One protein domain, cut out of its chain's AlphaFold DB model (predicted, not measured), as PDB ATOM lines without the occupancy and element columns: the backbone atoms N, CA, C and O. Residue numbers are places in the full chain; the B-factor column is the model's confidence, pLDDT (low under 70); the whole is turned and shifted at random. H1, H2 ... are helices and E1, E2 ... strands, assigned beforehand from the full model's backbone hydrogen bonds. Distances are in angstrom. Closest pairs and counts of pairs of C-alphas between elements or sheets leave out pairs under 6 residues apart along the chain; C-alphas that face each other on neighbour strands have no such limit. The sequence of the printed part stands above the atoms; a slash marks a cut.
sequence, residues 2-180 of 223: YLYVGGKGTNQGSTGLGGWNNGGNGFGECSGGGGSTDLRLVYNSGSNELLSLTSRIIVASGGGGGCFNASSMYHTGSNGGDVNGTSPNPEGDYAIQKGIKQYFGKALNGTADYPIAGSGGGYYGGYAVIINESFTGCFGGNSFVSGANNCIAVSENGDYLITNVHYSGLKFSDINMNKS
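What this domain is: This is residues 2 to 180 of the 223 residues of the protein "Glycine rich protein, putative" of Trichomonas vaginalis (UniProt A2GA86). With little regular structure, this is an elongated body of long unnamed stretches running back and forth, with a small sheet, E1 E2 E3, and H1 towards one end and hairpin E4 E5 at the other. Of 179 printed residues, 24 lie in named elements, in order E1 E2 H1 E3 E4 E5: mixed class, both sheets antiparallel. It is compact, radius of gyration of the C-alphas 15.5 A, spanning 52 by 33 by 23 A.

Where its parts are: Find C-alpha 2 at (43.628, 15.424, 35.294); E1 runs from there to residue 4. Next find E2, residues 37 to 40, 10.1 A; H1, 49 to 54; E3, 56 to 60, 10.5 A; E4, 67 to 69; and E5, 73 to 75, ending at (34.100, -14.125, 51.115).

How they stand to each other: Within hydrogen-bond range, look for N 2 and O 40 in hairpin E1 E2, 2.8 A; N 37 and O 60 between antiparallel E2 and E3, 2.8 A; N 67 and O 75 in hairpin E4 E5, 2.9 A. H1, its O i to N i+4 pairs all within range, only grazes the first sheet with residues 51 to 54. E3 and E4 are apart.

The domain as a whole: The printed part has no cut. Link E1 to E2 is long, 32 residues; residues 76 to 180 hold no named element. pLDDT is under 70 in 37 residues, among them 85 to 102.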
ATOM      1  N   TYR A   2      45.033  15.796  35.162       89.56
ATOM      2  CA  TYR A   2      43.628  15.424  35.294       89.56
ATOM      3  C   TYR A   2      43.466  14.496  36.495       89.56
ATOM      4  O   TYR A   2      44.282  13.593  36.665       89.56
ATOM      5  N   LEU A   3      42.435  14.724  37.309       91.00
ATOM      6  CA  LEU A   3      42.076  13.873  38.443       91.00
ATOM      7  C   LEU A   3      40.862  13.021  38.069       91.00
ATOM      8  O   LEU A   3      39.816  13.563  37.719       91.00
ATOM      9  N   TYR A   4      41.001  11.704  38.187       92.00
ATOM     10  CA  TYR A   4      39.916  10.738  38.046       92.00
ATOM     11  C   TYR A   4      39.642  10.153  39.428       92.00
ATOM     12  O   TYR A   4      40.562   9.651  40.067       92.00
ATOM     13  N   VAL A   5      38.400  10.237  39.905       91.81
ATOM     14  CA  VAL A   5      37.994   9.751  41.234       91.81
ATOM     15  C   VAL A   5      37.251   8.429  41.108       91.81
ATOM     16  O   VAL A   5      36.173   8.386  40.525       91.81
ATOM     17  N   GLY A   6      37.820   7.363  41.663       92.25
ATOM     18  CA  GLY A   6      37.261   6.016  41.598       92.25
ATOM     19  C   GLY A   6      35.893   5.908  42.260       92.25
ATOM     20  O   GLY A   6      35.668   6.429  43.353       92.25
ATOM     21  N   GLY A   7      34.975   5.214  41.591       91.50
ATOM     22  CA  GLY A   7      33.649   4.923  42.124       91.50
ATOM     23  C   GLY A   7      33.644   3.686  43.021       91.50
ATOM     24  O   GLY A   7      34.440   2.762  42.844       91.50
ATOM     25  N   LYS A   8      32.689   3.631  43.949       90.50
ATOM     26  CA  LYS A   8      32.349   2.395  44.665       90.50
ATOM     27  C   LYS A   8      31.653   1.427  43.695       90.50
ATOM     28  O   LYS A   8      30.772   1.857  42.954       90.50
ATOM     29  N   GLY A   9      32.013   0.142  43.731       90.88
ATOM     30  CA  GLY A   9      31.224  -0.914  43.087       90.88
ATOM     31  C   GLY A   9      29.849  -1.079  43.743       90.88
ATOM     32  O   GLY A   9      29.630  -0.665  44.891       90.88
ATOM     33  N   THR A  10      28.894  -1.658  43.024       91.06
ATOM     34  CA  THR A  10      27.564  -1.907  43.584       91.06
ATOM     35  C   THR A  10      27.587  -3.129  44.493       91.06
ATOM     36  O   THR A  10      28.322  -4.095  44.274       91.06
ATOM     37  N   ASN A  11      26.736  -3.083  45.517       81.56
ATOM     38  CA  ASN A  11      26.457  -4.242  46.355       81.56
ATOM     39  C   ASN A  11      25.772  -5.352  45.520       81.56
ATOM     40  O   ASN A  11      25.455  -5.155  44.345       81.56
ATOM     41  N   GLN A  12      25.569  -6.516  46.139       70.94
ATOM     42  CA  GLN A  12      25.076  -7.732  45.490       70.94
ATOM     43  C   GLN A  12      23.715  -7.555  44.788       70.94
ATOM     44  O   GLN A  12      22.831  -6.842  45.261       70.94
ATOM     45  N   GLY A  13      23.592  -8.237  43.652       62.88
ATOM     46  CA  GLY A  13      22.463  -8.346  42.720       62.88
ATOM     47  C   GLY A  13      22.929  -9.243  41.565       62.88
ATOM     48  O   GLY A  13      24.115  -9.525  41.518       62.88
ATOM     49  N   SER A  14      22.075  -9.683  40.631       62.03
ATOM     50  CA  SER A  14      22.432 -10.682  39.590       62.03
ATOM     51  C   SER A  14      23.700 -10.380  38.764       62.03
ATOM     52  O   SER A  14      24.256 -11.273  38.123       62.03
ATOM     53  N   THR A  15      24.169  -9.129  38.758       78.81
ATOM     54  CA  THR A  15      25.514  -8.736  38.317       78.81
ATOM     55  C   THR A  15      25.937  -7.489  39.099       78.81
ATOM     56  O   THR A  15      25.401  -6.404  38.867       78.81
ATOM     57  N   GLY A  16      26.866  -7.614  40.051       87.56
ATOM     58  CA  GLY A  16      27.402  -6.460  40.775       87.56
ATOM     59  C   GLY A  16      28.258  -5.589  39.853       87.56
ATOM     60  O   GLY A  16      29.319  -6.014  39.419       87.56
ATOM     61  N   LEU A  17      27.836  -4.368  39.540       93.50
ATOM     62  CA  LEU A  17      28.598  -3.477  38.666       93.50
ATOM     63  C   LEU A  17      29.865  -2.971  39.359       93.50
ATOM     64  O   LEU A  17      29.846  -2.557  40.520       93.50
ATOM     65  N   GLY A  18      30.967  -2.975  38.619       93.69
ATOM     66  CA  GLY A  18      32.230  -2.396  39.035       93.69
ATOM     67  C   GLY A  18      32.146  -0.883  39.187       93.69
ATOM     68  O   GLY A  18      31.381  -0.188  38.515       93.69
ATOM     69  N   GLY A  19      32.951  -0.361  40.102       94.38
ATOM     70  CA  GLY A  19      33.089   1.062  40.333       94.38
ATOM     71  C   GLY A  19      33.696   1.780  39.130       94.38
ATOM     72  O   GLY A  19      34.570   1.254  38.436       94.38
ATOM     73  N   TRP A  20      33.256   3.020  38.902       93.25
ATOM     74  CA  TRP A  20      33.799   3.863  37.836       93.25
ATOM     75  C   TRP A  20      35.320   4.040  37.964       93.25
ATOM     76  O   TRP A  20      35.843   4.097  39.074       93.25
ATOM     77  N   ASN A  21      36.005   4.177  36.825       93.00
ATOM     78  CA  ASN A  21      37.463   4.101  36.674       93.00
ATOM     79  C   ASN A  21      38.020   2.691  36.921       93.00
ATOM     80  O   ASN A  21      38.917   2.474  37.739       93.00
ATOM     81  N   ASN A  22      37.485   1.752  36.135       93.00
ATOM     82  CA  ASN A  22      38.025   0.414  35.912       93.00
ATOM     83  C   ASN A  22      37.929  -0.568  37.092       93.00
ATOM     84  O   ASN A  22      38.789  -1.440  37.220       93.00
ATOM     85  N   GLY A  23      36.901  -0.452  37.937       93.31
ATOM     86  CA  GLY A  23      36.500  -1.542  38.827       93.31
ATOM     87  C   GLY A  23      35.844  -2.681  38.040       93.31
ATOM     88  O   GLY A  23      35.160  -2.440  37.046       93.31
ATOM     89  N   GLY A  24      36.067  -3.917  38.473       91.69
ATOM     90  CA  GLY A  24      35.527  -5.112  37.836       91.69
ATOM     91  C   GLY A  24      34.081  -5.372  38.241       91.69
ATOM     92  O   GLY A  24      33.680  -5.078  39.368       91.69
ATOM     93  N   ASN A  25      33.302  -5.953  37.336       92.44
ATOM     94  CA  ASN A  25      31.953  -6.433  37.618       92.44
ATOM     95  C   ASN A  25      32.017  -7.780  38.348       92.44
ATOM     96  O   ASN A  25      32.779  -8.653  37.950       92.44
ATOM     97  N   GLY A  26      31.204  -7.971  39.379       89.75
ATOM     98  CA  GLY A  26      30.900  -9.287  39.924       89.75
ATOM     99  C   GLY A  26      29.871 -10.025  39.070       89.75
ATOM    100  O   GLY A  26      29.082  -9.411  38.350       89.75
ATOM    101  N   PHE A  27      29.869 -11.347  39.174       87.62
ATOM    102  CA  PHE A  27      28.922 -12.242  38.522       87.62
ATOM    103  C   PHE A  27      28.066 -12.985  39.558       87.62
ATOM    104  O   PHE A  27      28.545 -13.319  40.643       87.62
ATOM    105  N   GLY A  28      26.805 -13.269  39.223       83.81
ATOM    106  CA  GLY A  28      25.866 -13.910  40.145       83.81
ATOM    107  C   GLY A  28      25.568 -13.007  41.341       83.81
ATOM    108  O   GLY A  28      25.534 -11.794  41.196       83.81
ATOM    109  N   GLU A  29      25.398 -13.575  42.532       82.62
ATOM    110  CA  GLU A  29      25.100 -12.833  43.772       82.62
ATOM    111  C   GLU A  29      26.327 -12.110  44.367       82.62
ATOM    112  O   GLU A  29      26.403 -11.842  45.563       82.62
ATOM    113  N   CYS A  30      27.324 -11.781  43.551       87.00
ATOM    114  CA  CYS A  30      28.557 -11.151  44.000       87.00
ATOM    115  C   CYS A  30      28.600  -9.652  43.696       87.00
ATOM    116  O   CYS A  30      28.047  -9.162  42.712       87.00
ATOM    117  N   SER A  31      29.288  -8.904  44.561       90.62
ATOM    118  CA  SER A  31      29.454  -7.454  44.403       90.62
ATOM    119  C   SER A  31      30.550  -7.095  43.394       90.62
ATOM    120  O   SER A  31      31.463  -7.883  43.139       90.62
ATOM    121  N   GLY A  32      30.467  -5.888  42.831       92.19
ATOM    122  CA  GLY A  32      31.527  -5.329  41.993       92.19
ATOM    123  C   GLY A  32      32.682  -4.758  42.820       92.19
ATOM    124  O   GLY A  32      32.501  -4.353  43.971       92.19
ATOM    125  N   GLY A  33      33.872  -4.694  42.226       92.00
ATOM    126  CA  GLY A  33      35.043  -4.068  42.840       92.00
ATOM    127  C   GLY A  33      35.035  -2.548  42.690       92.00
ATOM    128  O   GLY A  33      34.367  -1.997  41.818       92.00
ATOM    129  N   GLY A  34      35.767  -1.837  43.546       93.06
ATOM    130  CA  GLY A  34      35.913  -0.381  43.462       93.06
ATOM    131  C   GLY A  34      36.858   0.041  42.338       93.06
ATOM    132  O   GLY A  34      37.804  -0.674  42.018       93.06
ATOM    133  N   GLY A  35      36.638   1.215  41.750       93.56
ATOM    134  CA  GLY A  35      37.572   1.789  40.781       93.56
ATOM    135  C   GLY A  35      38.730   2.543  41.433       93.56
ATOM    136  O   GLY A  35      38.702   2.854  42.626       93.56
ATOM    137  N   SER A  36      39.766   2.842  40.649       92.88
ATOM    138  CA  SER A  36      40.938   3.578  41.133       92.88
ATOM    139  C   SER A  36      40.704   5.086  41.161       92.88
ATOM    140  O   SER A  36      39.951   5.625  40.358       92.88
ATOM    141  N   THR A  37      41.396   5.794  42.047       92.69
ATOM    142  CA  THR A  37      41.562   7.251  41.968       92.69
ATOM    143  C   THR A  37      42.965   7.549  41.475       92.69
ATOM    144  O   THR A  37      43.931   7.028  42.027       92.69
ATOM    145  N   ASP A  38      43.110   8.361  40.435       93.50
ATOM    146  CA  ASP A  38      44.417   8.599  39.833       93.50
ATOM    147  C   ASP A  38      44.592  10.005  39.249       93.50
ATOM    148  O   ASP A  38      43.637  10.715  38.921       93.50
ATOM    149  N   LEU A  39      45.860  10.406  39.158       93.50
ATOM    150  CA  LEU A  39      46.308  11.621  38.492       93.50
ATOM    151  C   LEU A  39      46.974  11.259  37.170       93.50
ATOM    152  O   LEU A  39      47.918  10.469  37.142       93.50
ATOM    153  N   ARG A  40      46.502  11.880  36.087       94.12
ATOM    154  CA  ARG A  40      46.962  11.639  34.713       94.12
ATOM    155  C   ARG A  40      47.531  12.887  34.070       94.12
ATOM    156  O   ARG A  40      47.043  14.001  34.300       94.12
ATOM    157  N   LEU A  41      48.518  12.706  33.200       93.12
ATOM    158  CA  LEU A  41      48.992  13.781  32.325       93.12
ATOM    159  C   LEU A  41      48.097  13.941  31.091       93.12
ATOM    160  O   LEU A  41      47.913  15.066  30.627       93.12
ATOM    161  N   VAL A  42      47.491  12.850  30.613       93.50
ATOM    162  CA  VAL A  42      46.670  12.814  29.396       93.50
ATOM    163  C   VAL A  42      45.192  12.600  29.737       93.50
ATOM    164  O   VAL A  42      44.819  11.686  30.480       93.50
ATOM    165  N   TYR A  43      44.337  13.456  29.174       92.00
ATOM    166  CA  TYR A  43      42.882  13.339  29.271       92.00
ATOM    167  C   TYR A  43      42.381  12.075  28.565       92.00
ATOM    168  O   TYR A  43      42.835  11.776  27.464       92.00
ATOM    169  N   ASN A  44      41.433  11.361  29.173       89.38
ATOM    170  CA  ASN A  44      40.783  10.201  28.583       89.38
ATOM    171  C   ASN A  44      39.562  10.644  27.769       89.38
ATOM    172  O   ASN A  44      38.532  10.999  28.338       89.38
ATOM    173  N   SER A  45      39.656  10.580  26.444       83.56
ATOM    174  CA  SER A  45      38.521  10.767  25.533       83.56
ATOM    175  C   SER A  45      37.812   9.454  25.183       83.56
ATOM    176  O   SER A  45      36.953   9.441  24.306       83.56
ATOM    177  N   GLY A  46      38.194   8.332  25.801       81.00
ATOM    178  CA  GLY A  46      37.742   6.979  25.461       81.00
ATOM    179  C   GLY A  46      38.502   6.374  24.275       81.00
ATOM    180  O   GLY A  46      38.943   5.234  24.346       81.00
ATOM    181  N   SER A  47      38.745   7.149  23.213       74.88
ATOM    182  CA  SER A  47      39.529   6.719  22.039       74.88
ATOM    183  C   SER A  47      41.037   6.587  22.291       74.88
ATOM    184  O   SER A  47      41.741   5.959  21.506       74.88
ATOM    185  N   ASN A  48      41.545   7.173  23.375       81.81
ATOM    186  CA  ASN A  48      42.961   7.189  23.743       81.81
ATOM    187  C   ASN A  48      43.208   6.542  25.114       81.81
ATOM    188  O   ASN A  48      44.140   6.917  25.827       81.81
ATOM    189  N   GLU A  49      42.356   5.593  25.502       87.81
ATOM    190  CA  GLU A  49      42.334   5.031  26.851       87.81
ATOM    191  C   GLU A  49      43.707   4.515  27.301       87.81
ATOM    192  O   GLU A  49      44.137   4.849  28.402       87.81
ATOM    193  N   LEU A  50      44.434   3.785  26.445       90.44
ATOM    194  CA  LEU A  50      45.774   3.294  26.779       90.44
ATOM    195  C   LEU A  50      46.741   4.442  27.087       90.44
ATOM    196  O   LEU A  50      47.383   4.409  28.127       90.44
ATOM    197  N   LEU A  51      46.792   5.476  26.240       92.12
ATOM    198  CA  LEU A  51      47.644   6.654  26.455       92.12
ATOM    199  C   LEU A  51      47.272   7.390  27.746       92.12
ATOM    200  O   LEU A  51      48.138   7.853  28.486       92.12
ATOM    201  N   SER A  52      45.976   7.491  28.049       94.12
ATOM    202  CA  SER A  52      45.534   8.058  29.320       94.12
ATOM    203  C   SER A  52      45.987   7.193  30.499       94.12
ATOM    204  O   SER A  52      46.565   7.719  31.450       94.12
ATOM    205  N   LEU A  53      45.789   5.873  30.433       93.50
ATOM    206  CA  LEU A  53      46.175   4.935  31.487       93.50
ATOM    207  C   LEU A  53      47.693   4.883  31.694       93.50
ATOM    208  O   LEU A  53      48.134   4.832  32.841       93.50
ATOM    209  N   THR A  54      48.510   4.905  30.642       94.50
ATOM    210  CA  THR A  54      49.973   4.900  30.799       94.50
ATOM    211  C   THR A  54      50.457   6.213  31.401       94.50
ATOM    212  O   THR A  54      51.379   6.194  32.207       94.50
ATOM    213  N   SER A  55      49.756   7.328  31.154       95.31
ATOM    214  CA  SER A  55      50.091   8.655  31.693       95.31
ATOM    215  C   SER A  55      49.806   8.882  33.194       95.31
ATOM    216  O   SER A  55      49.826  10.027  33.666       95.31
ATOM    217  N   ARG A  56      49.460   7.828  33.945       94.75
ATOM    218  CA  ARG A  56      49.140   7.898  35.380       94.75
ATOM    219  C   ARG A  56      50.415   8.074  36.209       94.75
ATOM    220  O   ARG A  56      51.304   7.231  36.175       94.75
ATOM    221  N   ILE A  57      50.478   9.145  37.001       94.50
ATOM    222  CA  ILE A  57      51.643   9.481  37.847       94.50
ATOM    223  C   ILE A  57      51.430   9.162  39.333       94.50
ATOM    224  O   ILE A  57      52.400   8.928  40.054       94.50
ATOM    225  N   ILE A  58      50.171   9.142  39.778       92.75
ATOM    226  CA  ILE A  58      49.722   8.684  41.098       92.75
ATOM    227  C   ILE A  58      48.463   7.852  40.873       92.75
ATOM    228  O   ILE A  58      47.568   8.290  40.152       92.75
ATOM    229  N   VAL A  59      48.382   6.687  41.506       92.75
ATOM    230  CA  VAL A  59      47.217   5.807  41.519       92.75
ATOM    231  C   VAL A  59      46.996   5.300  42.934       92.75
ATOM    232  O   VAL A  59      47.839   4.588  43.469       92.75
ATOM    233  N   ALA A  60      45.840   5.629  43.498       90.38
ATOM    234  CA  ALA A  60      45.258   4.953  44.644       90.38
ATOM    235  C   ALA A  60      44.261   3.912  44.119       90.38
ATOM    236  O   ALA A  60      43.269   4.254  43.473       90.38
ATOM    237  N   SER A  61      44.550   2.631  44.322       90.06
ATOM    238  CA  SER A  61      43.721   1.546  43.793       90.06
ATOM    239  C   SER A  61      42.427   1.328  44.578       90.06
ATOM    240  O   SER A  61      42.335   1.621  45.770       90.06
ATOM    241  N   GLY A  62      41.425   0.785  43.890       89.75
ATOM    242  CA  GLY A  62      40.184   0.314  44.488       89.75
ATOM    243  C   GLY A  62      40.343  -1.071  45.118       89.75
ATOM    244  O   GLY A  62      41.210  -1.859  44.730       89.75
ATOM    245  N   GLY A  63      39.493  -1.364  46.102       88.38
ATOM    246  CA  GLY A  63      39.372  -2.696  46.701       88.38
ATOM    247  C   GLY A  63      38.549  -3.655  45.840       88.38
ATOM    248  O   GLY A  63      37.765  -3.224  44.992       88.38
ATOM    249  N   GLY A  64      38.728  -4.953  46.060       88.25
ATOM    250  CA  GLY A  64      37.904  -5.987  45.442       88.25
ATOM    251  C   GLY A  64      36.522  -6.091  46.089       88.25
ATOM    252  O   GLY A  64      36.324  -5.716  47.246       88.25
ATOM    253  N   GLY A  65      35.560  -6.608  45.334       88.25
ATOM    254  CA  GLY A  65      34.232  -6.952  45.821       88.25
ATOM    255  C   GLY A  65      34.249  -8.237  46.651       88.25
ATOM    256  O   GLY A  65      35.159  -9.063  46.549       88.25
ATOM    257  N   GLY A  66      33.218  -8.405  47.474       84.75
ATOM    258  CA  GLY A  66      32.927  -9.644  48.191       84.75
ATOM    259  C   GLY A  66      31.769 -10.437  47.579       84.75
ATOM    260  O   GLY A  66      30.941  -9.899  46.833       84.75
ATOM    261  N   CYS A  67      31.683 -11.706  47.958       82.12
ATOM    262  CA  CYS A  67      30.581 -12.608  47.633       82.12
ATOM    263  C   CYS A  67      29.942 -13.155  48.909       82.12
ATOM    264  O   CYS A  67      30.607 -13.315  49.936       82.12
ATOM    265  N   PHE A  68      28.657 -13.482  48.815       75.50
ATOM    266  CA  PHE A  68      27.924 -14.231  49.828       75.50
ATOM    267  C   PHE A  68      27.421 -15.531  49.208       75.50
ATOM    268  O   PHE A  68      26.935 -15.509  48.085       75.50
ATOM    269  N   ASN A  69      27.519 -16.637  49.946       67.56
ATOM    270  CA  ASN A  69      26.816 -17.878  49.630       67.56
ATOM    271  C   ASN A  69      25.741 -18.132  50.700       67.56
ATOM    272  O   ASN A  69      26.021 -18.005  51.895       67.56
ATOM    273  N   ALA A  70      24.547 -18.563  50.276       56.50
ATOM    274  CA  ALA A  70      23.437 -19.009  51.124       56.50
ATOM    275  C   ALA A  70      23.838 -20.006  52.238       56.50
ATOM    276  O   ALA A  70      23.199 -20.036  53.288       56.50
ATOM    277  N   SER A  71      24.935 -20.754  52.075       58.16
ATOM    278  CA  SER A  71      25.520 -21.632  53.105       58.16
ATOM    279  C   SER A  71      26.312 -20.906  54.213       58.16
ATOM    280  O   SER A  71      27.073 -21.542  54.937       58.16
ATOM    281  N   SER A  72      26.138 -19.588  54.388       53.03
ATOM    282  CA  SER A  72      26.779 -18.754  55.431       53.03
ATOM    283  C   SER A  72      28.293 -18.529  55.286       53.03
ATOM    284  O   SER A  72      28.956 -18.138  56.247       53.03
ATOM    285  N   MET A  73      28.854 -18.726  54.090       60.97
ATOM    286  CA  MET A  73      30.262 -18.415  53.821       60.97
ATOM    287  C   MET A  73      30.384 -16.989  53.267       60.97
ATOM    288  O   MET A  73      29.920 -16.690  52.165       60.97
ATOM    289  N   TYR A  74      30.991 -16.101  54.056       67.31
ATOM    290  CA  TYR A  74      31.331 -14.741  53.640       67.31
ATOM    291  C   TYR A  74      32.723 -14.734  53.025       67.31
ATOM    292  O   TYR A  74      33.708 -14.997  53.715       67.31
ATOM    293  N   HIS A  75      32.813 -14.369  51.750       77.06
ATOM    294  CA  HIS A  75      34.100 -14.125  51.115       77.06
ATOM    295  C   HIS A  75      34.287 -12.623  50.953       77.06
ATOM    296  O   HIS A  75      33.693 -11.986  50.079       77.06
ATOM    297  N   THR A  76      35.096 -12.042  51.834       79.50
ATOM    298  CA  THR A  76      35.411 -10.617  51.798       79.50
ATOM    299  C   THR A  76      36.320 -10.306  50.618       79.50
ATOM    300  O   THR A  76      37.295 -11.015  50.370       79.50
ATOM    301  N   GLY A  77      36.022  -9.216  49.916       81.50
ATOM    302  CA  GLY A  77      36.986  -8.609  49.012       81.50
ATOM    303  C   GLY A  77      38.179  -8.058  49.786       81.50
ATOM    304  O   GLY A  77      38.091  -7.764  50.979       81.50
ATOM    305  N   SER A  78      39.307  -7.933  49.102       81.56
ATOM    306  CA  SER A  78      40.533  -7.397  49.695       81.56
ATOM    307  C   SER A  78      40.695  -5.898  49.443       81.56
ATOM    308  O   SER A  78      40.073  -5.306  48.556       81.56
ATOM    309  N   ASN A  79      41.569  -5.279  50.231       85.00
ATOM    310  CA  ASN A  79      41.857  -3.859  50.125       85.00
ATOM    311  C   ASN A  79      42.683  -3.550  48.863       85.00
ATOM    312  O   ASN A  79      43.544  -4.330  48.446       85.00
ATOM    313  N   GLY A  80      42.462  -2.363  48.296       80.12
ATOM    314  CA  GLY A  80      43.441  -1.721  47.418       80.12
ATOM    315  C   GLY A  80      44.593  -1.115  48.233       80.12
ATOM    316  O   GLY A  80      44.673  -1.272  49.452       80.12
ATOM    317  N   GLY A  81      45.477  -0.378  47.570       74.00
ATOM    318  CA  GLY A  81      46.492   0.465  48.208       74.00
ATOM    319  C   GLY A  81      47.923  -0.070  48.179       74.00
ATOM    320  O   GLY A  81      48.862   0.718  48.189       74.00
ATOM    321  N   ASP A  82      48.118  -1.386  48.141       74.06
ATOM    322  CA  ASP A  82      49.459  -1.970  48.228       74.06
ATOM    323  C   ASP A  82      50.170  -1.949  46.851       74.06
ATOM    324  O   ASP A  82      49.535  -1.915  45.791       74.06
ATOM    325  N   VAL A  83      51.507  -1.891  46.865       73.31
ATOM    326  CA  VAL A  83      52.354  -1.954  45.658       73.31
ATOM    327  C   VAL A  83      52.135  -3.293  44.960       73.31
ATOM    328  O   VAL A  83      52.045  -3.348  43.735       73.31
ATOM    329  N   ASN A  84      51.975  -4.353  45.751       70.75
ATOM    330  CA  ASN A  84      51.472  -5.648  45.315       70.75
ATOM    331  C   ASN A  84      50.094  -5.856  45.939       70.75
ATOM    332  O   ASN A  84      49.924  -5.565  47.113       70.75
ATOM    333  N   GLY A  85      49.116  -6.343  45.187       64.62
ATOM    334  CA  GLY A  85      47.733  -6.448  45.632       64.62
ATOM    335  C   GLY A  85      47.624  -7.290  46.894       64.62
ATOM    336  O   GLY A  85      48.394  -8.230  47.100       64.62
ATOM    337  N   THR A  86      46.670  -6.954  47.759       64.50
ATOM    338  CA  THR A  86      46.425  -7.783  48.939       64.50
ATOM    339  C   THR A  86      45.530  -8.952  48.588       64.50
ATOM    340  O   THR A  86      44.550  -8.796  47.865       64.50
ATOM    341  N   SER A  87      45.894 -10.135  49.077       60.72
ATOM    342  CA  SER A  87      45.088 -11.323  48.863       60.72
ATOM    343  C   SER A  87      44.054 -11.497  49.973       60.72
ATOM    344  O   SER A  87      44.438 -11.440  51.146       60.72
ATOM    345  N   PRO A  88      42.776 -11.765  49.645       58.56
ATOM    346  CA  PRO A  88      41.828 -12.278  50.621       58.56
ATOM    347  C   PRO A  88      42.069 -13.768  50.948       58.56
ATOM    348  O   PRO A  88      41.599 -14.216  51.984       58.56
ATOM    349  N   ASN A  89      42.820 -14.520  50.116       60.41
ATOM    350  CA  ASN A  89      43.105 -15.958  50.279       60.41
ATOM    351  C   ASN A  89      44.558 -16.335  49.889       60.41
ATOM    352  O   ASN A  89      45.001 -16.012  48.789       60.41
ATOM    353  N   PRO A  90      45.320 -17.086  50.701       51.19
ATOM    354  CA  PRO A  90      46.736 -17.371  50.422       51.19
ATOM    355  C   PRO A  90      47.004 -18.237  49.171       51.19
ATOM    356  O   PRO A  90      48.149 -18.316  48.739       51.19
ATOM    357  N   GLU A  91      45.979 -18.859  48.581       50.34
ATOM    358  CA  GLU A  91      46.101 -19.852  47.497       50.34
ATOM    359  C   GLU A  91      45.876 -19.293  46.072       50.34
ATOM    360  O   GLU A  91      45.710 -20.065  45.134       50.34
ATOM    361  N   GLY A  92      45.861 -17.968  45.876       52.44
ATOM    362  CA  GLY A  92      45.575 -17.349  44.570       52.44
ATOM    363  C   GLY A  92      46.619 -16.341  44.080       52.44
ATOM    364  O   GLY A  92      47.296 -15.690  44.879       52.44
ATOM    365  N   ASP A  93      46.693 -16.170  42.755       56.06
ATOM    366  CA  ASP A  93      47.474 -15.109  42.110       56.06
ATOM    367  C   ASP A  93      46.880 -13.731  42.449       56.06
ATOM    368  O   ASP A  93      45.689 -13.480  42.273       56.06
ATOM    369  N   TYR A  94      47.715 -12.812  42.938       61.03
ATOM    370  CA  TYR A  94      47.345 -11.422  43.214       61.03
ATOM    371  C   TYR A  94      47.905 -10.489  42.138       61.03
ATOM    372  O   TYR A  94      48.824 -10.834  41.396       61.03
ATOM    373  N   ALA A  95      47.366  -9.270  42.045       60.97
ATOM    374  CA  ALA A  95      47.926  -8.266  41.153       60.97
ATOM    375  C   ALA A  95      49.360  -7.927  41.592       60.97
ATOM    376  O   ALA A  95      49.602  -7.505  42.720       60.97
ATOM    377  N   ILE A  96      50.338  -8.075  40.703       64.12
ATOM    378  CA  ILE A  96      51.740  -7.699  40.943       64.12
ATOM    379  C   ILE A  96      52.098  -6.644  39.901       64.12
ATOM    380  O   ILE A  96      51.748  -6.790  38.731       64.12
ATOM    381  N   GLN A  97      52.858  -5.611  40.279       64.06
ATOM    382  CA  GLN A  97      53.353  -4.599  39.326       64.06
ATOM    383  C   GLN A  97      54.359  -5.137  38.289       64.06
ATOM    384  O   GLN A  97      54.893  -4.393  37.475       64.06
ATOM    385  N   LYS A  98      54.596  -6.450  38.304       55.78
ATOM    386  CA  LYS A  98      55.416  -7.227  37.377       55.78
ATOM    387  C   LYS A  98      54.652  -8.469  36.882       55.78
ATOM    388  O   LYS A  98      55.228  -9.547  36.779       55.78
ATOM    389  N   GLY A  99      53.339  -8.344  36.685       55.09
ATOM    390  CA  GLY A  99      52.423  -9.459  36.416       55.09
ATOM    391  C   GLY A  99      51.876  -9.514  34.985       55.09
ATOM    392  O   GLY A  99      52.483  -9.028  34.033       55.09
ATOM    393  N   ILE A 100      50.714 -10.138  34.805       54.53
ATOM    394  CA  ILE A 100      50.061 -10.331  33.502       54.53
ATOM    395  C   ILE A 100      49.705  -8.960  32.890       54.53
ATOM    396  O   ILE A 100      48.845  -8.247  33.406       54.53
ATOM    397  N   LYS A 101      50.348  -8.584  31.767       54.25
ATOM    398  CA  LYS A 101      50.180  -7.273  31.091       54.25
ATOM    399  C   LYS A 101      48.717  -6.908  30.773       54.25
ATOM    400  O   LYS A 101      48.404  -5.729  30.646       54.25
ATOM    401  N   GLN A 102      47.830  -7.900  30.651       56.69
ATOM    402  CA  GLN A 102      46.422  -7.719  30.271       56.69
ATOM    403  C   GLN A 102      45.603  -6.882  31.270       56.69
ATOM    404  O   GLN A 102      44.545  -6.382  30.902       56.69
ATOM    405  N   TYR A 103      46.097  -6.677  32.497       71.12
ATOM    406  CA  TYR A 103      45.368  -5.965  33.556       71.12
ATOM    407  C   TYR A 103      45.913  -4.567  33.850       71.12
ATOM    408  O   TYR A 103      45.579  -3.969  34.875       71.12
ATOM    409  N   PHE A 104      46.755  -4.007  32.976       85.69
ATOM    410  CA  PHE A 104      47.201  -2.629  33.158       85.69
ATOM    411  C   PHE A 104      46.001  -1.677  33.138       85.69
ATOM    412  O   PHE A 104      45.280  -1.557  32.150       85.69
ATOM    413  N   GLY A 105      45.775  -1.009  34.265       85.69
ATOM    414  CA  GLY A 105      44.676  -0.072  34.434       85.69
ATOM    415  C   GLY A 105      43.276  -0.662  34.510       85.69
ATOM    416  O   GLY A 105      42.356   0.107  34.769       85.69
ATOM    417  N   LYS A 106      43.102  -1.976  34.323       88.31
ATOM    418  CA  LYS A 106      41.789  -2.627  34.236       88.31
ATOM    419  C   LYS A 106      41.681  -3.808  35.184       88.31
ATOM    420  O   LYS A 106      42.522  -4.700  35.151       88.31
ATOM    421  N   ALA A 107      40.653  -3.795  36.029       89.44
ATOM    422  CA  ALA A 107      40.329  -4.909  36.909       89.44
ATOM    423  C   ALA A 107      39.642  -6.053  36.162       89.44
ATOM    424  O   ALA A 107      39.005  -5.844  35.128       89.44
ATOM    425  N   LEU A 108      39.744  -7.255  36.727       87.81
ATOM    426  CA  LEU A 108      39.001  -8.410  36.247       87.81
ATOM    427  C   LEU A 108      37.540  -8.404  36.692       87.81
ATOM    428  O   LEU A 108      37.205  -8.041  37.821       87.81
ATOM    429  N   ASN A 109      36.688  -8.871  35.783       88.94
ATOM    430  CA  ASN A 109      35.308  -9.219  36.083       88.94
ATOM    431  C   ASN A 109      35.237 -10.660  36.602       88.94
ATOM    432  O   ASN A 109      36.031 -11.507  36.187       88.94
ATOM    433  N   GLY A 110      34.235 -10.949  37.425       83.12
ATOM    434  CA  GLY A 110      33.785 -12.313  37.667       83.12
ATOM    435  C   GLY A 110      33.260 -12.961  36.383       83.12
ATOM    436  O   GLY A 110      32.780 -12.277  35.473       83.12
ATOM    437  N   THR A 111      33.371 -14.284  36.300       79.06
ATOM    438  CA  THR A 111      32.962 -15.087  35.137       79.06
ATOM    439  C   THR A 111      31.722 -15.919  35.443       79.06
ATOM    440  O   THR A 111      31.322 -16.039  36.593       79.06
ATOM    441  N   ALA A 112      31.089 -16.468  34.401       68.69
ATOM    442  CA  ALA A 112      29.814 -17.172  34.531       68.69
ATOM    443  C   ALA A 112      29.915 -18.600  35.081       68.69
ATOM    444  O   ALA A 112      28.894 -19.179  35.448       68.69
ATOM    445  N   ASP A 113      31.126 -19.157  35.134       71.69
ATOM    446  CA  ASP A 113      31.343 -20.539  35.565       71.69
ATOM    447  C   ASP A 113      30.999 -20.710  37.052       71.69
ATOM    448  O   ASP A 113      30.436 -21.732  37.433       71.69
ATOM    449  N   TYR A 114      31.254 -19.676  37.868       72.31
ATOM    450  CA  TYR A 114      30.941 -19.623  39.299       72.31
ATOM    451  C   TYR A 114      30.651 -18.177  39.738       72.31
ATOM    452  O   TYR A 114      31.196 -17.248  39.145       72.31
ATOM    453  N   PRO A 115      29.841 -17.930  40.787       77.12
ATOM    454  CA  PRO A 115      29.678 -16.583  41.334       77.12
ATOM    455  C   PRO A 115      31.016 -16.025  41.840       77.12
ATOM    456  O   PRO A 115      31.586 -16.512  42.813       77.12
ATOM    457  N   ILE A 116      31.529 -14.990  41.181       86.06
ATOM    458  CA  ILE A 116      32.839 -14.397  41.477       86.06
ATOM    459  C   ILE A 116      32.663 -12.887  41.583       86.06
ATOM    460  O   ILE A 116      32.001 -12.269  40.748       86.06
ATOM    461  N   ALA A 117      33.238 -12.275  42.616       88.56
ATOM    462  CA  ALA A 117      33.174 -10.832  42.787       88.56
ATOM    463  C   ALA A 117      34.005 -10.090  41.737       88.56
ATOM    464  O   ALA A 117      34.889 -10.636  41.088       88.56
ATOM    465  N   GLY A 118      33.726  -8.804  41.571       90.19
ATOM    466  CA  GLY A 118      34.552  -7.950  40.734       90.19
ATOM    467  C   GLY A 118      35.832  -7.536  41.452       90.19
ATOM    468  O   GLY A 118      35.814  -7.244  42.648       90.19
ATOM    469  N   SER A 119      36.948  -7.459  40.739       89.75
ATOM    470  CA  SER A 119      38.222  -7.015  41.316       89.75
ATOM    471  C   SER A 119      38.350  -5.491  41.353       89.75
ATOM    472  O   SER A 119      37.621  -4.765  40.675       89.75
ATOM    473  N   GLY A 120      39.282  -4.975  42.152       90.81
ATOM    474  CA  GLY A 120      39.503  -3.534  42.285       90.81
ATOM    475  C   GLY A 120      40.343  -2.938  41.151       90.81
ATOM    476  O   GLY A 120      41.318  -3.541  40.716       90.81
ATOM    477  N   GLY A 121      40.014  -1.737  40.676       91.38
ATOM    478  CA  GLY A 121      40.841  -0.990  39.721       91.38
ATOM    479  C   GLY A 121      42.182  -0.569  40.329       91.38
ATOM    480  O   GLY A 121      42.323  -0.462  41.545       91.38
ATOM    481  N   GLY A 122      43.191  -0.284  39.511       90.94
ATOM    482  CA  GLY A 122      44.510   0.123  40.004       90.94
ATOM    483  C   GLY A 122      45.483   0.445  38.885       90.94
ATOM    484  O   GLY A 122      45.104   0.472  37.714       90.94
ATOM    485  N   TYR A 123      46.749   0.689  39.227       91.06
ATOM    486  CA  TYR A 123      47.812   0.846  38.234       91.06
ATOM    487  C   TYR A 123      47.909  -0.428  37.393       91.06
ATOM    488  O   TYR A 123      47.801  -0.373  36.168       91.06
ATOM    489  N   TYR A 124      47.890  -1.565  38.088       88.81
ATOM    490  CA  TYR A 124      47.346  -2.825  37.591       88.81
ATOM    491  C   TYR A 124      46.053  -3.112  38.347       88.81
ATOM    492  O   TYR A 124      45.985  -2.895  39.561       88.81
ATOM    493  N   GLY A 125      45.022  -3.537  37.625       87.50
ATOM    494  CA  GLY A 125      43.782  -3.976  38.236       87.50
ATOM    495  C   GLY A 125      43.969  -5.282  38.999       87.50
ATOM    496  O   GLY A 125      44.882  -6.062  38.729       87.50
ATOM    497  N   GLY A 126      43.101  -5.483  39.979       84.62
ATOM    498  CA  GLY A 126      43.043  -6.677  40.796       84.62
ATOM    499  C   GLY A 126      42.646  -7.898  39.975       84.62
ATOM    500  O   GLY A 126      41.989  -7.792  38.935       84.62
ATOM    501  N   TYR A 127      43.032  -9.059  40.486       80.38
ATOM    502  CA  TYR A 127      42.732 -10.355  39.897       80.38
ATOM    503  C   TYR A 127      41.447 -10.960  40.490       80.38
ATOM    504  O   TYR A 127      41.047 -10.594  41.600       80.38
ATOM    505  N   ALA A 128      40.760 -11.829  39.752       73.38
ATOM    506  CA  ALA A 128      39.584 -12.566  40.211       73.38
ATOM    507  C   ALA A 128      39.935 -14.059  40.172       73.38
ATOM    508  O   ALA A 128      40.285 -14.570  39.112       73.38
ATOM    509  N   VAL A 129      39.917 -14.742  41.322       67.50
ATOM    510  CA  VAL A 129      40.336 -16.155  41.426       67.50
ATOM    511  C   VAL A 129      39.120 -17.037  41.649       67.50
ATOM    512  O   VAL A 129      38.300 -16.747  42.520       67.50
ATOM    513  N   ILE A 130      39.055 -18.149  40.920       65.44
ATOM    514  CA  ILE A 130      38.177 -19.277  41.233       65.44
ATOM    515  C   ILE A 130      38.918 -20.157  42.238       65.44
ATOM    516  O   ILE A 130      39.933 -20.759  41.894       65.44
ATOM    517  N   ILE A 131      38.427 -20.228  43.473       62.59
ATOM    518  CA  ILE A 131      38.876 -21.232  44.442       62.59
ATOM    519  C   ILE A 131      37.792 -22.294  44.568       62.59
ATOM    520  O   ILE A 131      36.636 -21.963  44.826       62.59
ATOM    521  N   ASN A 132      38.171 -23.560  44.376       61.78
ATOM    522  CA  ASN A 132      37.321 -24.732  44.611       61.78
ATOM    523  C   ASN A 132      35.889 -24.588  44.062       61.78
ATOM    524  O   ASN A 132      34.934 -24.923  44.764       61.78
ATOM    525  N   GLU A 133      35.735 -24.033  42.852       63.59
ATOM    526  CA  GLU A 133      34.429 -23.948  42.174       63.59
ATOM    527  C   GLU A 133      33.342 -23.230  43.011       63.59
ATOM    528  O   GLU A 133      32.157 -23.552  42.955       63.59
ATOM    529  N   SER A 134      33.750 -22.280  43.859       63.78
ATOM    530  CA  SER A 134      32.896 -21.671  44.887       63.78
ATOM    531  C   SER A 134      32.842 -20.145  44.785       63.78
ATOM    532  O   SER A 134      33.553 -19.532  43.997       63.78
ATOM    533  N   PHE A 135      31.982 -19.525  45.600       67.56
ATOM    534  CA  PHE A 135      31.830 -18.072  45.713       67.56
ATOM    535  C   PHE A 135      33.140 -17.417  46.166       67.56
ATOM    536  O   PHE A 135      33.670 -17.804  47.207       67.56
ATOM    537  N   THR A 136      33.660 -16.408  45.454       75.75
ATOM    538  CA  THR A 136      34.958 -15.802  45.818       75.75
ATOM    539  C   THR A 136      34.956 -14.277  45.877       75.75
ATOM    540  O   THR A 136      34.609 -13.563  44.936       75.75
ATOM    541  N   GLY A 137      35.414 -13.755  47.016       77.19
ATOM    542  CA  GLY A 137      35.856 -12.370  47.131       77.19
ATOM    543  C   GLY A 137      37.119 -12.165  46.299       77.19
ATOM    544  O   GLY A 137      37.917 -13.089  46.132       77.19
ATOM    545  N   CYS A 138      37.294 -10.959  45.766       82.38
ATOM    546  CA  CYS A 138      38.336 -10.689  44.782       82.38
ATOM    547  C   CYS A 138      39.405  -9.704  45.256       82.38
ATOM    548  O   CYS A 138      39.331  -9.082  46.326       82.38
ATOM    549  N   PHE A 139      40.455  -9.605  44.447       85.06
ATOM    550  CA  PHE A 139      41.667  -8.880  44.782       85.06
ATOM    551  C   PHE A 139      41.491  -7.382  44.510       85.06
ATOM    552  O   PHE A 139      40.888  -6.987  43.509       85.06
ATOM    553  N   GLY A 140      42.021  -6.537  45.391       86.25
ATOM    554  CA  GLY A 140      42.207  -5.117  45.117       86.25
ATOM    555  C   GLY A 140      43.273  -4.904  44.043       86.25
ATOM    556  O   GLY A 140      44.127  -5.762  43.815       86.25
ATOM    557  N   GLY A 141      43.221  -3.754  43.373       87.00
ATOM    558  CA  GLY A 141      44.277  -3.360  42.443       87.00
ATOM    559  C   GLY A 141      45.523  -2.854  43.169       87.00
ATOM    560  O   GLY A 141      45.514  -2.631  44.385       87.00
ATOM    561  N   ASN A 142      46.572  -2.559  42.405       87.06
ATOM    562  CA  ASN A 142      47.827  -2.039  42.953       87.06
ATOM    563  C   ASN A 142      47.892  -0.522  42.855       87.06
ATOM    564  O   ASN A 142      47.472   0.063  41.853       87.06
ATOM    565  N   SER A 143      48.460   0.112  43.872       89.50
ATOM    566  CA  SER A 143      48.713   1.553  43.857       89.50
ATOM    567  C   SER A 143      50.081   1.868  43.282       89.50
ATOM    568  O   SER A 143      50.992   1.057  43.369       89.50
ATOM    569  N   PHE A 144      50.241   3.052  42.710       91.56
ATOM    570  CA  PHE A 144      51.490   3.484  42.095       91.56
ATOM    571  C   PHE A 144      51.732   4.951  42.404       91.56
ATOM    572  O   PHE A 144      50.817   5.764  42.312       91.56
ATOM    573  N   VAL A 145      52.968   5.307  42.723       92.94
ATOM    574  CA  VAL A 145      53.409   6.700  42.768       92.94
ATOM    575  C   VAL A 145      54.750   6.759  42.063       92.94
ATOM    576  O   VAL A 145      55.675   6.034  42.423       92.94
ATOM    577  N   SER A 146      54.866   7.622  41.056       93.81
ATOM    578  CA  SER A 146      56.123   7.772  40.328       93.81
ATOM    579  C   SER A 146      57.261   8.178  41.271       93.81
ATOM    580  O   SER A 146      57.179   9.206  41.946       93.81
ATOM    581  N   GLY A 147      58.331   7.387  41.296       91.44
ATOM    582  CA  GLY A 147      59.474   7.559  42.194       91.44
ATOM    583  C   GLY A 147      59.356   6.836  43.538       91.44
ATOM    584  O   GLY A 147      60.330   6.829  44.288       91.44
ATOM    585  N   ALA A 148      58.222   6.200  43.852       90.38
ATOM    586  CA  ALA A 148      58.092   5.410  45.073       90.38
ATOM    587  C   ALA A 148      58.884   4.106  44.973       90.38
ATOM    588  O   ALA A 148      58.939   3.459  43.922       90.38
ATOM    589  N   ASN A 149      59.495   3.694  46.083       86.69
ATOM    590  CA  ASN A 149      60.218   2.428  46.144       86.69
ATOM    591  C   ASN A 149      59.294   1.251  45.804       86.69
ATOM    592  O   ASN A 149      58.104   1.269  46.114       86.69
ATOM    593  N   ASN A 150      59.860   0.221  45.172       83.62
ATOM    594  CA  ASN A 150      59.175  -1.008  44.751       83.62
ATOM    595  C   ASN A 150      58.072  -0.837  43.689       83.62
ATOM    596  O   ASN A 150      57.536  -1.843  43.229       83.62
ATOM    597  N   CYS A 151      57.765   0.390  43.257       88.56
ATOM    598  CA  CYS A 151      56.905   0.602  42.100       88.56
ATOM    599  C   CYS A 151      57.638   0.257  40.796       88.56
ATOM    600  O   CYS A 151      58.849   0.446  40.684       88.56
ATOM    601  N   ILE A 152      56.905  -0.212  39.790       90.25
ATOM    602  CA  ILE A 152      57.436  -0.501  38.453       90.25
ATOM    603  C   ILE A 152      56.667   0.358  37.459       90.25
ATOM    604  O   ILE A 152      55.461   0.201  37.291       90.25
ATOM    605  N   ALA A 153      57.355   1.303  36.825       91.88
ATOM    606  CA  ALA A 153      56.751   2.175  35.831       91.88
ATOM    607  C   ALA A 153      56.547   1.444  34.496       91.88
ATOM    608  O   ALA A 153      57.184   0.424  34.217       91.88
ATOM    609  N   VAL A 154      55.669   1.996  33.655       91.69
ATOM    610  CA  VAL A 154      55.483   1.542  32.273       91.69
ATOM    611  C   VAL A 154      55.896   2.617  31.277       91.69
ATOM    612  O   VAL A 154      55.918   3.803  31.607       91.69
ATOM    613  N   SER A 155      56.223   2.201  30.058       92.44
ATOM    614  CA  SER A 155      56.389   3.083  28.908       92.44
ATOM    615  C   SER A 155      55.042   3.669  28.475       92.44
ATOM    616  O   SER A 155      53.977   3.217  28.900       92.44
ATOM    617  N   GLU A 156      55.071   4.637  27.563       90.81
ATOM    618  CA  GLU A 156      53.860   5.170  26.922       90.81
ATOM    619  C   GLU A 156      53.007   4.087  26.233       90.81
ATOM    620  O   GLU A 156      51.787   4.231  26.149       90.81
ATOM    621  N   ASN A 157      53.636   2.974  25.834       89.25
ATOM    622  CA  ASN A 157      53.004   1.815  25.200       89.25
ATOM    623  C   ASN A 157      52.550   0.741  26.207       89.25
ATOM    624  O   ASN A 157      51.960  -0.261  25.810       89.25
ATOM    625  N   GLY A 158      52.813   0.928  27.506       86.75
ATOM    626  CA  GLY A 158      52.434  -0.017  28.560       86.75
ATOM    627  C   GLY A 158      53.464  -1.117  28.840       86.75
ATOM    628  O   GLY A 158      53.169  -2.061  29.572       86.75
ATOM    629  N   ASP A 159      54.677  -1.016  28.290       88.31
ATOM    630  CA  ASP A 159      55.749  -1.971  28.573       88.31
ATOM    631  C   ASP A 159      56.435  -1.677  29.901       88.31
ATOM    632  O   ASP A 159      56.712  -0.525  30.218       88.31
ATOM    633  N   TYR A 160      56.766  -2.726  30.654       88.06
ATOM    634  CA  TYR A 160      57.518  -2.601  31.899       88.06
ATOM    635  C   TYR A 160      58.850  -1.888  31.687       88.06
ATOM    636  O   TYR A 160      59.629  -2.252  30.805       88.06
ATOM    637  N   LEU A 161      59.140  -0.927  32.556       87.12
ATOM    638  CA  LEU A 161      60.432  -0.265  32.615       87.12
ATOM    639  C   LEU A 161      61.250  -0.797  33.793       87.12
ATOM    640  O   LEU A 161      60.713  -1.171  34.834       87.12
ATOM    641  N   ILE A 162      62.578  -0.764  33.665       88.56
ATOM    642  CA  ILE A 162      63.510  -1.053  34.769       88.56
ATOM    643  C   ILE A 162      63.708   0.227  35.605       88.56
ATOM    644  O   ILE A 162      64.819   0.693  35.835       88.56
ATOM    645  N   THR A 163      62.602   0.867  35.982       92.19
ATOM    646  CA  THR A 163      62.565   2.076  36.812       92.19
ATOM    647  C   THR A 163      61.198   2.210  37.479       92.19
ATOM    648  O   THR A 163      60.204   1.664  37.004       92.19
ATOM    649  N   ASN A 164      61.145   2.962  38.573       91.81
ATOM    650  CA  ASN A 164      59.915   3.382  39.242       91.81
ATOM    651  C   ASN A 164      59.456   4.789  38.815       91.81
ATOM    652  O   ASN A 164      58.476   5.307  39.345       91.81
ATOM    653  N   VAL A 165      60.171   5.422  37.880       94.50
ATOM    654  CA  VAL A 165      59.885   6.769  37.377       94.50
ATOM    655  C   VAL A 165      59.026   6.684  36.118       94.50
ATOM    656  O   VAL A 165      59.365   5.981  35.169       94.50
ATOM    657  N   HIS A 166      57.922   7.427  36.114       95.56
ATOM    658  CA  HIS A 166      57.032   7.611  34.972       95.56
ATOM    659  C   HIS A 166      57.815   8.004  33.709       95.56
ATOM    660  O   HIS A 166      58.752   8.799  33.782       95.56
ATOM    661  N   TYR A 167      57.406   7.504  32.538       94.94
ATOM    662  CA  TYR A 167      58.156   7.662  31.282       94.94
ATOM    663  C   TYR A 167      58.415   9.122  30.869       94.94
ATOM    664  O   TYR A 167      59.355   9.400  30.136       94.94
ATOM    665  N   SER A 168      57.618  10.074  31.361       94.00
ATOM    666  CA  SER A 168      57.846  11.511  31.141       94.00
ATOM    667  C   SER A 168      59.002  12.101  31.967       94.00
ATOM    668  O   SER A 168      59.247  13.301  31.889       94.00
ATOM    669  N   GLY A 169      59.635  11.313  32.841       92.75
ATOM    670  CA  GLY A 169      60.663  11.758  33.787       92.75
ATOM    671  C   GLY A 169      60.128  12.413  35.068       92.75
ATOM    672  O   GLY A 169      60.913  12.728  35.961       92.75
ATOM    673  N   LEU A 170      58.810  12.604  35.199       92.44
ATOM    674  CA  LEU A 170      58.206  13.151  36.418       92.44
ATOM    675  C   LEU A 170      58.263  12.129  37.550       92.44
ATOM    676  O   LEU A 170      57.877  10.979  37.359       92.44
ATOM    677  N   LYS A 171      58.661  12.563  38.744       92.81
ATOM    678  CA  LYS A 171      58.658  11.765  39.975       92.81
ATOM    679  C   LYS A 171      58.336  12.642  41.175       92.81
ATOM    680  O   LYS A 171      58.554  13.852  41.129       92.81
ATOM    681  N   PHE A 172      57.875  12.017  42.245       88.88
ATOM    682  CA  PHE A 172      57.726  12.658  43.544       88.88
ATOM    683  C   PHE A 172      58.944  12.331  44.424       88.88
ATOM    684  O   PHE A 172      59.632  11.332  44.204       88.88
ATOM    685  N   SER A 173      59.239  13.200  45.388       86.56
ATOM    686  CA  SER A 173      60.200  12.944  46.466       86.56
ATOM    687  C   SER A 173      59.453  12.687  47.773       86.56
ATOM    688  O   SER A 173      58.259  12.969  47.865       86.56
ATOM    689  N   ASP A 174      60.152  12.127  48.764       84.31
ATOM    690  CA  ASP A 174      59.646  11.981  50.138       84.31
ATOM    691  C   ASP A 174      58.328  11.195  50.229       84.31
ATOM    692  O   ASP A 174      57.419  11.503  50.998       84.31
ATOM    693  N   ILE A 175      58.221  10.157  49.397       83.38
ATOM    694  CA  ILE A 175      57.025   9.330  49.293       83.38
ATOM    695  C   ILE A 175      57.059   8.248  50.369       83.38
ATOM    696  O   ILE A 175      58.003   7.459  50.437       83.38
ATOM    697  N   ASN A 176      55.973   8.138  51.130       77.31
ATOM    698  CA  ASN A 176      55.696   6.974  51.958       77.31
ATOM    699  C   ASN A 176      54.389   6.307  51.500       77.31
ATOM    700  O   ASN A 176      53.306   6.861  51.688       77.31
ATOM    701  N   MET A 177      54.494   5.129  50.877       77.94
ATOM    702  CA  MET A 177      53.340   4.301  50.518       77.94
ATOM    703  C   MET A 177      53.091   3.273  51.623       77.94
ATOM    704  O   MET A 177      53.777   2.255  51.700       77.94
ATOM    705  N   ASN A 178      52.096   3.539  52.471       69.81
ATOM    706  CA  ASN A 178      51.682   2.610  53.520       69.81
ATOM    707  C   ASN A 178      50.747   1.534  52.954       69.81
ATOM    708  O   ASN A 178      49.823   1.827  52.194       69.81
ATOM    709  N   LYS A 179      50.956   0.287  53.373       69.19
ATOM    710  CA  LYS A 179      50.114  -0.849  52.996       69.19
ATOM    711  C   LYS A 179      48.744  -0.784  53.679       69.19
ATOM    712  O   LYS A 179      48.673  -0.576  54.885       69.19
ATOM    713  N   SER A 180      47.681  -1.057  52.914       62.28
ATOM    714  CA  SER A 180      46.343  -1.439  53.410       62.28
ATOM    715  C   SER A 180      45.753  -0.550  54.515       62.28
ATOM    716  O   SER A 180      45.084  -1.053  55.419       62.28
TER     717      SER A 180